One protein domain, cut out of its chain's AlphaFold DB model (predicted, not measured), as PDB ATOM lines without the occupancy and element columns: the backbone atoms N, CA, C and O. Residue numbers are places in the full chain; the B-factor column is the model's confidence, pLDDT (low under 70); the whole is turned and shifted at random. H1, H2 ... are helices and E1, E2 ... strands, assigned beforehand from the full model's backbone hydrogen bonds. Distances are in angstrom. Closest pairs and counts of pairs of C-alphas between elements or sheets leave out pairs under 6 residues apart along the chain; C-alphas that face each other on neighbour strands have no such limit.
ATOM      1  N   THR A   2     100.806 -21.710  77.299       77.12
ATOM      2  CA  THR A   2      99.557 -22.425  77.003       77.12
ATOM      3  C   THR A   2      98.698 -21.511  76.131       77.12
ATOM      4  O   THR A   2      98.510 -20.347  76.484       77.12
ATOM      5  N   GLN A   3      98.261 -21.990  74.967       83.31
ATOM      6  CA  GLN A   3      97.374 -21.258  74.059       83.31
ATOM      7  C   GLN A   3      95.995 -21.913  74.094       83.31
ATOM      8  O   GLN A   3      95.900 -23.137  74.063       83.31
ATOM      9  N   VAL A   4      94.944 -21.098  74.153       83.06
ATOM     10  CA  VAL A   4      93.566 -21.579  74.020       83.06
ATOM     11  C   VAL A   4      93.311 -21.871  72.543       83.06
ATOM     12  O   VAL A   4      93.461 -20.986  71.700       83.06
ATOM     13  N   THR A   5      92.963 -23.117  72.234       87.06
ATOM     14  CA  THR A   5      92.671 -23.572  70.870       87.06
ATOM     15  C   THR A   5      91.165 -23.612  70.665       87.06
ATOM     16  O   THR A   5      90.454 -24.225  71.454       87.06
ATOM     17  N   ALA A   6      90.688 -22.993  69.587       90.12
ATOM     18  CA  ALA A   6      89.316 -23.151  69.127       90.12
ATOM     19  C   ALA A   6      89.284 -24.105  67.928       90.12
ATOM     20  O   ALA A   6      90.093 -23.981  67.008       90.12
ATOM     21  N   ILE A   7      88.330 -25.033  67.936       89.94
ATOM     22  CA  ILE A   7      87.994 -25.881  66.790       89.94
ATOM     23  C   ILE A   7      86.646 -25.389  66.267       89.94
ATOM     24  O   ILE A   7      85.713 -25.209  67.046       89.94
ATOM     25  N   MET A   8      86.545 -25.136  64.963       89.12
ATOM     26  CA  MET A   8      85.329 -24.613  64.339       89.12
ATOM     27  C   MET A   8      84.785 -25.581  63.289       89.12
ATOM     28  O   MET A   8      85.545 -26.197  62.546       89.12
ATOM     29  N   CYS A   9      83.457 -25.672  63.224       87.00
ATOM     30  CA  CYS A   9      82.701 -26.409  62.214       87.00
ATOM     31  C   CYS A   9      82.167 -25.419  61.166       87.00
ATOM     32  O   CYS A   9      81.809 -24.298  61.526       87.00
ATOM     33  N   ALA A  10      82.093 -25.809  59.890       88.25
ATOM     34  CA  ALA A  10      81.537 -24.947  58.838       88.25
ATOM     35  C   ALA A  10      79.996 -24.924  58.854       88.25
ATOM     36  O   ALA A  10      79.358 -24.025  58.307       88.25
ATOM     37  N   GLU A  11      79.385 -25.921  59.484       90.50
ATOM     38  CA  GLU A  11      77.952 -26.101  59.602       90.50
ATOM     39  C   GLU A  11      77.360 -25.150  60.647       90.50
ATOM     40  O   GLU A  11      77.729 -25.165  61.820       90.50
ATOM     41  N   ALA A  12      76.355 -24.376  60.244       84.06
ATOM     42  CA  ALA A  12      75.622 -23.506  61.164       84.06
ATOM     43  C   ALA A  12      74.707 -24.281  62.134       84.06
ATOM     44  O   ALA A  12      74.290 -23.749  63.161       84.06
ATOM     45  N   VAL A  13      74.356 -25.524  61.790       85.94
ATOM     46  CA  VAL A  13      73.320 -26.307  62.468       85.94
ATOM     47  C   VAL A  13      73.960 -27.415  63.323       85.94
ATOM     48  O   VAL A  13      74.494 -28.364  62.746       85.94
ATOM     49  N   PRO A  14      73.873 -27.354  64.669       80.44
ATOM     50  CA  PRO A  14      74.616 -28.249  65.565       80.44
ATOM     51  C   PRO A  14      74.347 -29.739  65.341       80.44
ATOM     52  O   PRO A  14      75.268 -30.544  65.348       80.44
ATOM     53  N   TRP A  15      73.092 -30.116  65.094       83.75
ATOM     54  CA  TRP A  15      72.685 -31.517  64.916       83.75
ATOM     55  C   TRP A  15      72.993 -32.082  63.524       83.75
ATOM     56  O   TRP A  15      72.682 -33.235  63.240       83.75
ATOM     57  N   ARG A  16      73.557 -31.270  62.624       88.88
ATOM     58  CA  ARG A  16      73.970 -31.695  61.279       88.88
ATOM     59  C   ARG A  16      75.481 -31.827  61.137       88.88
ATOM     60  O   ARG A  16      75.963 -32.014  60.025       88.88
ATOM     61  N   CYS A  17      76.214 -31.701  62.236       90.25
ATOM     62  CA  CYS A  17      77.663 -31.753  62.235       90.25
ATOM     63  C   CYS A  17      78.178 -32.774  63.247       90.25
ATOM     64  O   CYS A  17      77.447 -33.238  64.118       90.25
ATOM     65  N   HIS A  18      79.460 -33.106  63.141       90.81
ATOM     66  CA  HIS A  18      80.115 -34.081  64.013       90.81
ATOM     67  C   HIS A  18      80.797 -33.436  65.226       90.81
ATOM     68  O   HIS A  18      81.595 -34.091  65.894       90.81
ATOM     69  N   ARG A  19      80.527 -32.153  65.513       92.44
ATOM     70  CA  ARG A  19      81.246 -31.416  66.564       92.44
ATOM     71  C   ARG A  19      81.093 -32.061  67.941       92.44
ATOM     72  O   ARG A  19      82.068 -32.093  68.682       92.44
ATOM     73  N   SER A  20      79.931 -32.652  68.224       92.50
ATOM     74  CA  SER A  20      79.699 -33.368  69.480       92.50
ATOM     75  C   SER A  20      80.578 -34.609  69.619       92.50
ATOM     76  O   SER A  20      81.053 -34.883  70.710       92.50
ATOM     77  N   LEU A  21      80.926 -35.295  68.521       94.75
ATOM     78  CA  LEU A  21      81.865 -36.426  68.578       94.75
ATOM     79  C   LEU A  21      83.273 -35.976  69.003       94.75
ATOM     80  O   LEU A  21      83.960 -36.662  69.756       94.75
ATOM     81  N   VAL A  22      83.710 -34.808  68.521       95.00
ATOM     82  CA  VAL A  22      85.004 -34.219  68.902       95.00
ATOM     83  C   VAL A  22      84.960 -33.713  70.344       95.00
ATOM     84  O   VAL A  22      85.894 -33.966  71.103       95.00
ATOM     85  N   GLY A  23      83.878 -33.026  70.723       95.50
ATOM     86  CA  GLY A  23      83.651 -32.528  72.078       95.50
ATOM     87  C   GLY A  23      83.667 -33.652  73.107       95.50
ATOM     88  O   GLY A  23      84.466 -33.615  74.039       95.50
ATOM     89  N   ASP A  24      82.885 -34.705  72.883       96.75
ATOM     90  CA  ASP A  24      82.849 -35.884  73.744       96.75
ATOM     91  C   ASP A  24      84.233 -36.532  73.910       96.75
ATOM     92  O   ASP A  24      84.639 -36.874  75.021       96.75
ATOM     93  N   ALA A  25      84.990 -36.681  72.816       96.94
ATOM     94  CA  ALA A  25      86.326 -37.269  72.857       96.94
ATOM     95  C   ALA A  25      87.306 -36.447  73.714       96.94
ATOM     96  O   ALA A  25      88.205 -37.017  74.339       96.94
ATOM     97  N   LEU A  26      87.158 -35.122  73.740       96.12
ATOM     98  CA  LEU A  26      87.943 -34.237  74.601       96.12
ATOM     99  C   LEU A  26      87.476 -34.317  76.060       96.12
ATOM    100  O   LEU A  26      88.317 -34.457  76.945       96.12
ATOM    101  N   LEU A  27      86.162 -34.324  76.305       96.81
ATOM    102  CA  LEU A  27      85.595 -34.477  77.649       96.81
ATOM    103  C   LEU A  27      86.050 -35.783  78.315       96.81
ATOM    104  O   LEU A  27      86.471 -35.774  79.465       96.81
ATOM    105  N   VAL A  28      86.042 -36.897  77.576       98.00
ATOM    106  CA  VAL A  28      86.514 -38.218  78.038       98.00
ATOM    107  C   VAL A  28      88.021 -38.244  78.357       98.00
ATOM    108  O   VAL A  28      88.513 -39.168  79.000       98.00
ATOM    109  N   ARG A  29      88.775 -37.225  77.930       96.88
ATOM    110  CA  ARG A  29      90.197 -37.023  78.255       96.88
ATOM    111  C   ARG A  29      90.406 -35.953  79.336       96.88
ATOM    112  O   ARG A  29      91.511 -35.426  79.441       96.88
ATOM    113  N   ASP A  30      89.360 -35.615  80.091       95.44
ATOM    114  CA  ASP A  30      89.343 -34.572  81.126       95.44
ATOM    115  C   ASP A  30      89.714 -33.169  80.608       95.44
ATOM    116  O   ASP A  30      90.248 -32.329  81.337       95.44
ATOM    117  N   ILE A  31      89.432 -32.888  79.332       94.94
ATOM    118  CA  ILE A  31      89.622 -31.564  78.734       94.94
ATOM    119  C   ILE A  31      88.283 -30.830  78.747       94.94
ATOM    120  O   ILE A  31      87.305 -31.306  78.175       94.94
ATOM    121  N   GLU A  32      88.243 -29.646  79.360       93.88
ATOM    122  CA  GLU A  32      87.053 -28.795  79.346       93.88
ATOM    123  C   GLU A  32      86.736 -28.321  77.920       93.88
ATOM    124  O   GLU A  32      87.596 -27.779  77.219       93.88
ATOM    125  N   VAL A  33      85.482 -28.504  77.501       94.69
ATOM    126  CA  VAL A  33      84.973 -28.055  76.201       94.69
ATOM    127  C   VAL A  33      83.759 -27.162  76.407       94.69
ATOM    128  O   VAL A  33      82.831 -27.496  77.148       94.69
ATOM    129  N   VAL A  34      83.753 -26.032  75.703       94.44
ATOM    130  CA  VAL A  34      82.621 -25.108  75.649       94.44
ATOM    131  C   VAL A  34      82.196 -24.871  74.204       94.44
ATOM    132  O   VAL A  34      83.016 -24.595  73.329       94.44
ATOM    133  N   ASP A  35      80.894 -24.936  73.971       91.62
ATOM    134  CA  ASP A  35      80.250 -24.559  72.723       91.62
ATOM    135  C   ASP A  35      80.089 -23.035  72.669       91.62
ATOM    136  O   ASP A  35      79.445 -22.435  73.536       91.62
ATOM    137  N   ILE A  36      80.640 -22.396  71.634       90.75
ATOM    138  CA  ILE A  36      80.472 -20.959  71.381       90.75
ATOM    139  C   ILE A  36      79.175 -20.754  70.594       90.75
ATOM    140  O   ILE A  36      79.098 -21.064  69.406       90.75
ATOM    141  N   MET A  37      78.153 -20.210  71.252       86.88
ATOM    142  CA  MET A  37      76.821 -20.007  70.665       86.88
ATOM    143  C   MET A  37      76.654 -18.617  70.039       86.88
ATOM    144  O   MET A  37      75.707 -18.376  69.293       86.88
ATOM    145  N   GLY A  38      77.565 -17.695  70.350       87.25
ATOM    146  CA  GLY A  38      77.576 -16.322  69.857       87.25
ATOM    147  C   GLY A  38      78.431 -15.410  70.743       87.25
ATOM    148  O   GLY A  38      79.082 -15.887  71.677       87.25
ATOM    149  N   PRO A  39      78.438 -14.091  70.486       92.12
ATOM    150  CA  PRO A  39      79.200 -13.133  71.283       92.12
ATOM    151  C   PRO A  39      78.831 -13.206  72.772       92.12
ATOM    152  O   PRO A  39      77.676 -13.011  73.139       92.12
ATOM    153  N   GLY A  40      79.812 -13.514  73.627       92.38
ATOM    154  CA  GLY A  40      79.626 -13.607  75.081       92.38
ATOM    155  C   GLY A  40      78.756 -14.776  75.563       92.38
ATOM    156  O   GLY A  40      78.485 -14.861  76.757       92.38
ATOM    157  N   SER A  41      78.324 -15.672  74.670       92.56
ATOM    158  CA  SER A  41      77.450 -16.797  74.999       92.56
ATOM    159  C   SER A  41      78.164 -18.114  74.738       92.56
ATOM    160  O   SER A  41      78.475 -18.457  73.593       92.56
ATOM    161  N   THR A  42      78.418 -18.852  75.815       93.94
ATOM    162  CA  THR A  42      78.989 -20.196  75.761       93.94
ATOM    163  C   THR A  42      78.144 -21.162  76.571       93.94
ATOM    164  O   THR A  42      77.425 -20.769  77.493       93.94
ATOM    165  N   ARG A  43      78.219 -22.441  76.216       93.19
ATOM    166  CA  ARG A  43      77.572 -23.522  76.950       93.19
ATOM    167  C   ARG A  43      78.588 -24.642  77.170       93.19
ATOM    168  O   ARG A  43      79.258 -25.003  76.212       93.19
ATOM    169  N   PRO A  44      78.692 -25.223  78.376       95.62
ATOM    170  CA  PRO A  44      79.501 -26.419  78.571       95.62
ATOM    171  C   PRO A  44      79.013 -27.546  77.663       95.62
ATOM    172  O   PRO A  44      77.801 -27.810  77.615       95.62
ATOM    173  N   GLU A  45      79.944 -28.199  76.970       94.44
ATOM    174  CA  GLU A  45      79.613 -29.412  76.231       94.44
ATOM    175  C   GLU A  45      79.213 -30.508  77.221       94.44
ATOM    176  O   GLU A  45      79.681 -30.557  78.364       94.44
ATOM    177  N   LYS A  46      78.285 -31.365  76.807       94.62
ATOM    178  CA  LYS A  46      77.836 -32.500  77.612       94.62
ATOM    179  C   LYS A  46      77.999 -33.759  76.799       94.62
ATOM    180  O   LYS A  46      77.631 -33.756  75.631       94.62
ATOM    181  N   LEU A  47      78.447 -34.817  77.473       95.62
ATOM    182  CA  LEU A  47      78.577 -36.121  76.852       95.62
ATOM    183  C   LEU A  47      77.263 -36.514  76.169       95.62
ATOM    184  O   LEU A  47      76.192 -36.424  76.785       95.62
ATOM    185  N   THR A  48      77.349 -36.954  74.916       94.38
ATOM    186  CA  THR A  48      76.202 -37.514  74.199       94.38
ATOM    187  C   THR A  48      75.539 -38.612  75.057       94.38
ATOM    188  O   THR A  48      76.220 -39.562  75.440       94.38
ATOM    189  N   PRO A  49      74.226 -38.534  75.369       92.56
ATOM    190  CA  PRO A  49      73.616 -39.363  76.418       92.56
ATOM    191  C   PRO A  49      73.705 -40.882  76.230       92.56
ATOM    192  O   PRO A  49      73.673 -41.612  77.215       92.56
ATOM    193  N   PHE A  50      73.783 -41.359  74.986       91.81
ATOM    194  CA  PHE A  50      73.869 -42.787  74.653       91.81
ATOM    195  C   PHE A  50      75.306 -43.254  74.368       91.81
ATOM    196  O   PHE A  50      75.512 -44.397  73.961       91.81
ATOM    197  N   ALA A  51      76.300 -42.379  74.539       95.19
ATOM    198  CA  ALA A  51      77.690 -42.751  74.347       95.19
ATOM    199  C   ALA A  51      78.167 -43.690  75.462       95.19
ATOM    200  O   ALA A  51      77.833 -43.520  76.636       95.19
ATOM    201  N   VAL A  52      78.992 -44.664  75.087       96.38
ATOM    202  CA  VAL A  52      79.610 -45.625  76.002       96.38
ATOM    203  C   VAL A  52      81.089 -45.288  76.133       96.38
ATOM    204  O   VAL A  52      81.789 -45.166  75.126       96.38
ATOM    205  N   VAL A  53      81.561 -45.134  77.372       97.88
ATOM    206  CA  VAL A  53      82.935 -44.723  77.692       97.88
ATOM    207  C   VAL A  53      83.677 -45.851  78.404       97.88
ATOM    208  O   VAL A  53      83.244 -46.324  79.453       97.88
ATOM    209  N   GLU A  54      84.830 -46.231  77.859       97.50
ATOM    210  CA  GLU A  54      85.769 -47.201  78.426       97.50
ATOM    211  C   GLU A  54      87.163 -46.564  78.525       97.50
ATOM    212  O   GLU A  54      87.907 -46.462  77.546       97.50
ATOM    213  N   GLY A  55      87.522 -46.084  79.719       96.56
ATOM    214  CA  GLY A  55      88.730 -45.277  79.901       96.56
ATOM    215  C   GLY A  55      88.653 -44.003  79.057       96.56
ATOM    216  O   GLY A  55      87.743 -43.205  79.238       96.56
ATOM    217  N   THR A  56      89.586 -43.829  78.116       96.75
ATOM    218  CA  THR A  56      89.583 -42.693  77.173       96.75
ATOM    219  C   THR A  56      88.942 -43.011  75.816       96.75
ATOM    220  O   THR A  56      89.009 -42.204  74.882       96.75
ATOM    221  N   THR A  57      88.411 -44.223  75.661       97.25
ATOM    222  CA  THR A  57      87.751 -44.684  74.438       97.25
ATOM    223  C   THR A  57      86.261 -44.409  74.556       97.25
ATOM    224  O   THR A  57      85.647 -44.746  75.563       97.25
ATOM    225  N   ILE A  58      85.680 -43.812  73.520       97.69
ATOM    226  CA  ILE A  58      84.247 -43.544  73.439       97.69
ATOM    227  C   ILE A  58      83.666 -44.209  72.195       97.69
ATOM    228  O   ILE A  58      84.267 -44.167  71.121       97.69
ATOM    229  N   THR A  59      82.504 -44.836  72.350       96.69
ATOM    230  CA  THR A  59      81.750 -45.463  71.261       96.69
ATOM    231  C   THR A  59      80.285 -45.033  71.296       96.69
ATOM    232  O   THR A  59      79.771 -44.599  72.326       96.69
ATOM    233  N   TYR A  60      79.619 -45.135  70.148       94.50
ATOM    234  CA  TYR A  60      78.241 -44.689  69.936       94.50
ATOM    235  C   TYR A  60      77.440 -45.850  69.343       94.50
ATOM    236  O   TYR A  60      77.284 -45.921  68.120       94.50
ATOM    237  N   PRO A  61      77.022 -46.824  70.168       93.00
ATOM    238  CA  PRO A  61      76.240 -47.946  69.677       93.00
ATOM    239  C   PRO A  61      74.885 -47.462  69.135       93.00
ATOM    240  O   PRO A  61      74.414 -46.384  69.518       93.00
ATOM    241  N   PRO A  62      74.241 -48.240  68.246       87.94
ATOM    242  CA  PRO A  62      72.849 -47.987  67.910       87.94
ATOM    243  C   PRO A  62      72.005 -47.992  69.189       87.94
ATOM    244  O   PRO A  62      72.344 -48.669  70.164       87.94
ATOM    245  N   TYR A  63      70.897 -47.250  69.179       78.44
ATOM    246  CA  TYR A  63      69.877 -47.432  70.207       78.44
ATOM    247  C   TYR A  63      69.510 -48.916  70.243       78.44
ATOM    248  O   TYR A  63      69.349 -49.528  69.188       78.44
ATOM    249  N   ALA A  64      69.444 -49.498  71.442       69.88
ATOM    250  CA  ALA A  64      68.932 -50.851  71.581       69.88
ATOM    251  C   ALA A  64      67.522 -50.861  70.977       69.88
ATOM    252  O   ALA A  64      66.657 -50.114  71.436       69.88
ATOM    253  N   ASP A  65      67.326 -51.634  69.909       63.06
ATOM    254  CA  ASP A  65      65.995 -51.892  69.380       63.06
ATOM    255  C   ASP A  65      65.232 -52.652  70.467       63.06
ATOM    256  O   ASP A  65      65.433 -53.843  70.681       63.06
ATOM    257  N   ASP A  66      64.361 -51.937  71.179       61.41
ATOM    258  CA  ASP A  66      63.420 -52.497  72.156       61.41
ATOM    259  C   ASP A  66      62.207 -53.140  71.445       61.41
ATOM    260  O   ASP A  66      61.132 -53.313  72.024       61.41
ATOM    261  N   SER A  67      62.349 -53.492  70.160       59.56
ATOM    262  CA  SER A  67      61.405 -54.346  69.447       59.56
ATOM    263  C   SER A  67      61.584 -55.775  69.953       59.56
ATOM    264  O   SER A  67      62.268 -56.591  69.339       59.56
ATOM    265  N   GLY A  68      61.005 -56.042  71.123       57.97
ATOM    266  CA  GLY A  68      60.778 -57.391  71.612       57.97
ATOM    267  C   GLY A  68      59.916 -58.154  70.613       57.97
ATOM    268  O   GLY A  68      58.708 -57.932  70.536       57.97
ATOM    269  N   GLU A  69      60.563 -59.031  69.857       39.09
ATOM    270  CA  GLU A  69      59.939 -60.114  69.103       39.09
ATOM    271  C   GLU A  69      60.270 -61.447  69.781       39.09
ATOM    272  O   GLU A  69      61.430 -61.617  70.232       39.09
TER     273      GLU A  69
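What this domain is: This is residues 2 to 69 of the 69 residues of the protein "DUF488 domain-containing protein" of Rhodococcus sp. (UniProt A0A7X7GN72). Little regular structure: one short helix, H1, sits between two small separate hairpins, E1 with E2 and E3 with E4, while residues 2 to 18 form a long unnamed stretch and the run to Glu 69 lengthens one end. The 68 printed residues hold, along the chain, H1, E1, E2, E3, E4; both two-stranded sheets are antiparallel. The class is mixed, with only 24 residues in named elements. It is loose, radius of gyration of the C-alphas 14.6 A, and elongated, spanning 52 by 28 by 18 A.

How they stand to each other: E1, residues 34 to 38, and E2, residues 41 to 44, form an antiparallel hairpin at 158 degrees; N 35 and O 43 are 2.8 A apart, within hydrogen-bond range. H1, residues 19 to 27, is apart from E2; every O i to N i+4 pair in it is within hydrogen-bond range. E3, residues 52 to 54, and E4, residues 57 to 59, form an antiparallel hairpin at 159 degrees; N 52 and O 59 are 2.9 A apart, within hydrogen-bond range. The closest C-alphas of H1 and E4, Ala 25 and Ile 58, are 6.6 A apart.

Where its parts are: E1 is 11.7 A long, E2 10.5 A, H1 12.3 A, E3 and E4 6.8 A each. C-alpha 19 is at (81.246, -31.416, 66.564) and C-alpha 59 at (81.750, -45.463, 71.261).

The domain as a whole: The C-alphas farthest apart, Thr 2 and Glu 69, are 55.2 A apart. The printed part has no cut, and no link between named elements is long. In this model residues 64 to 69 have pLDDT under 70.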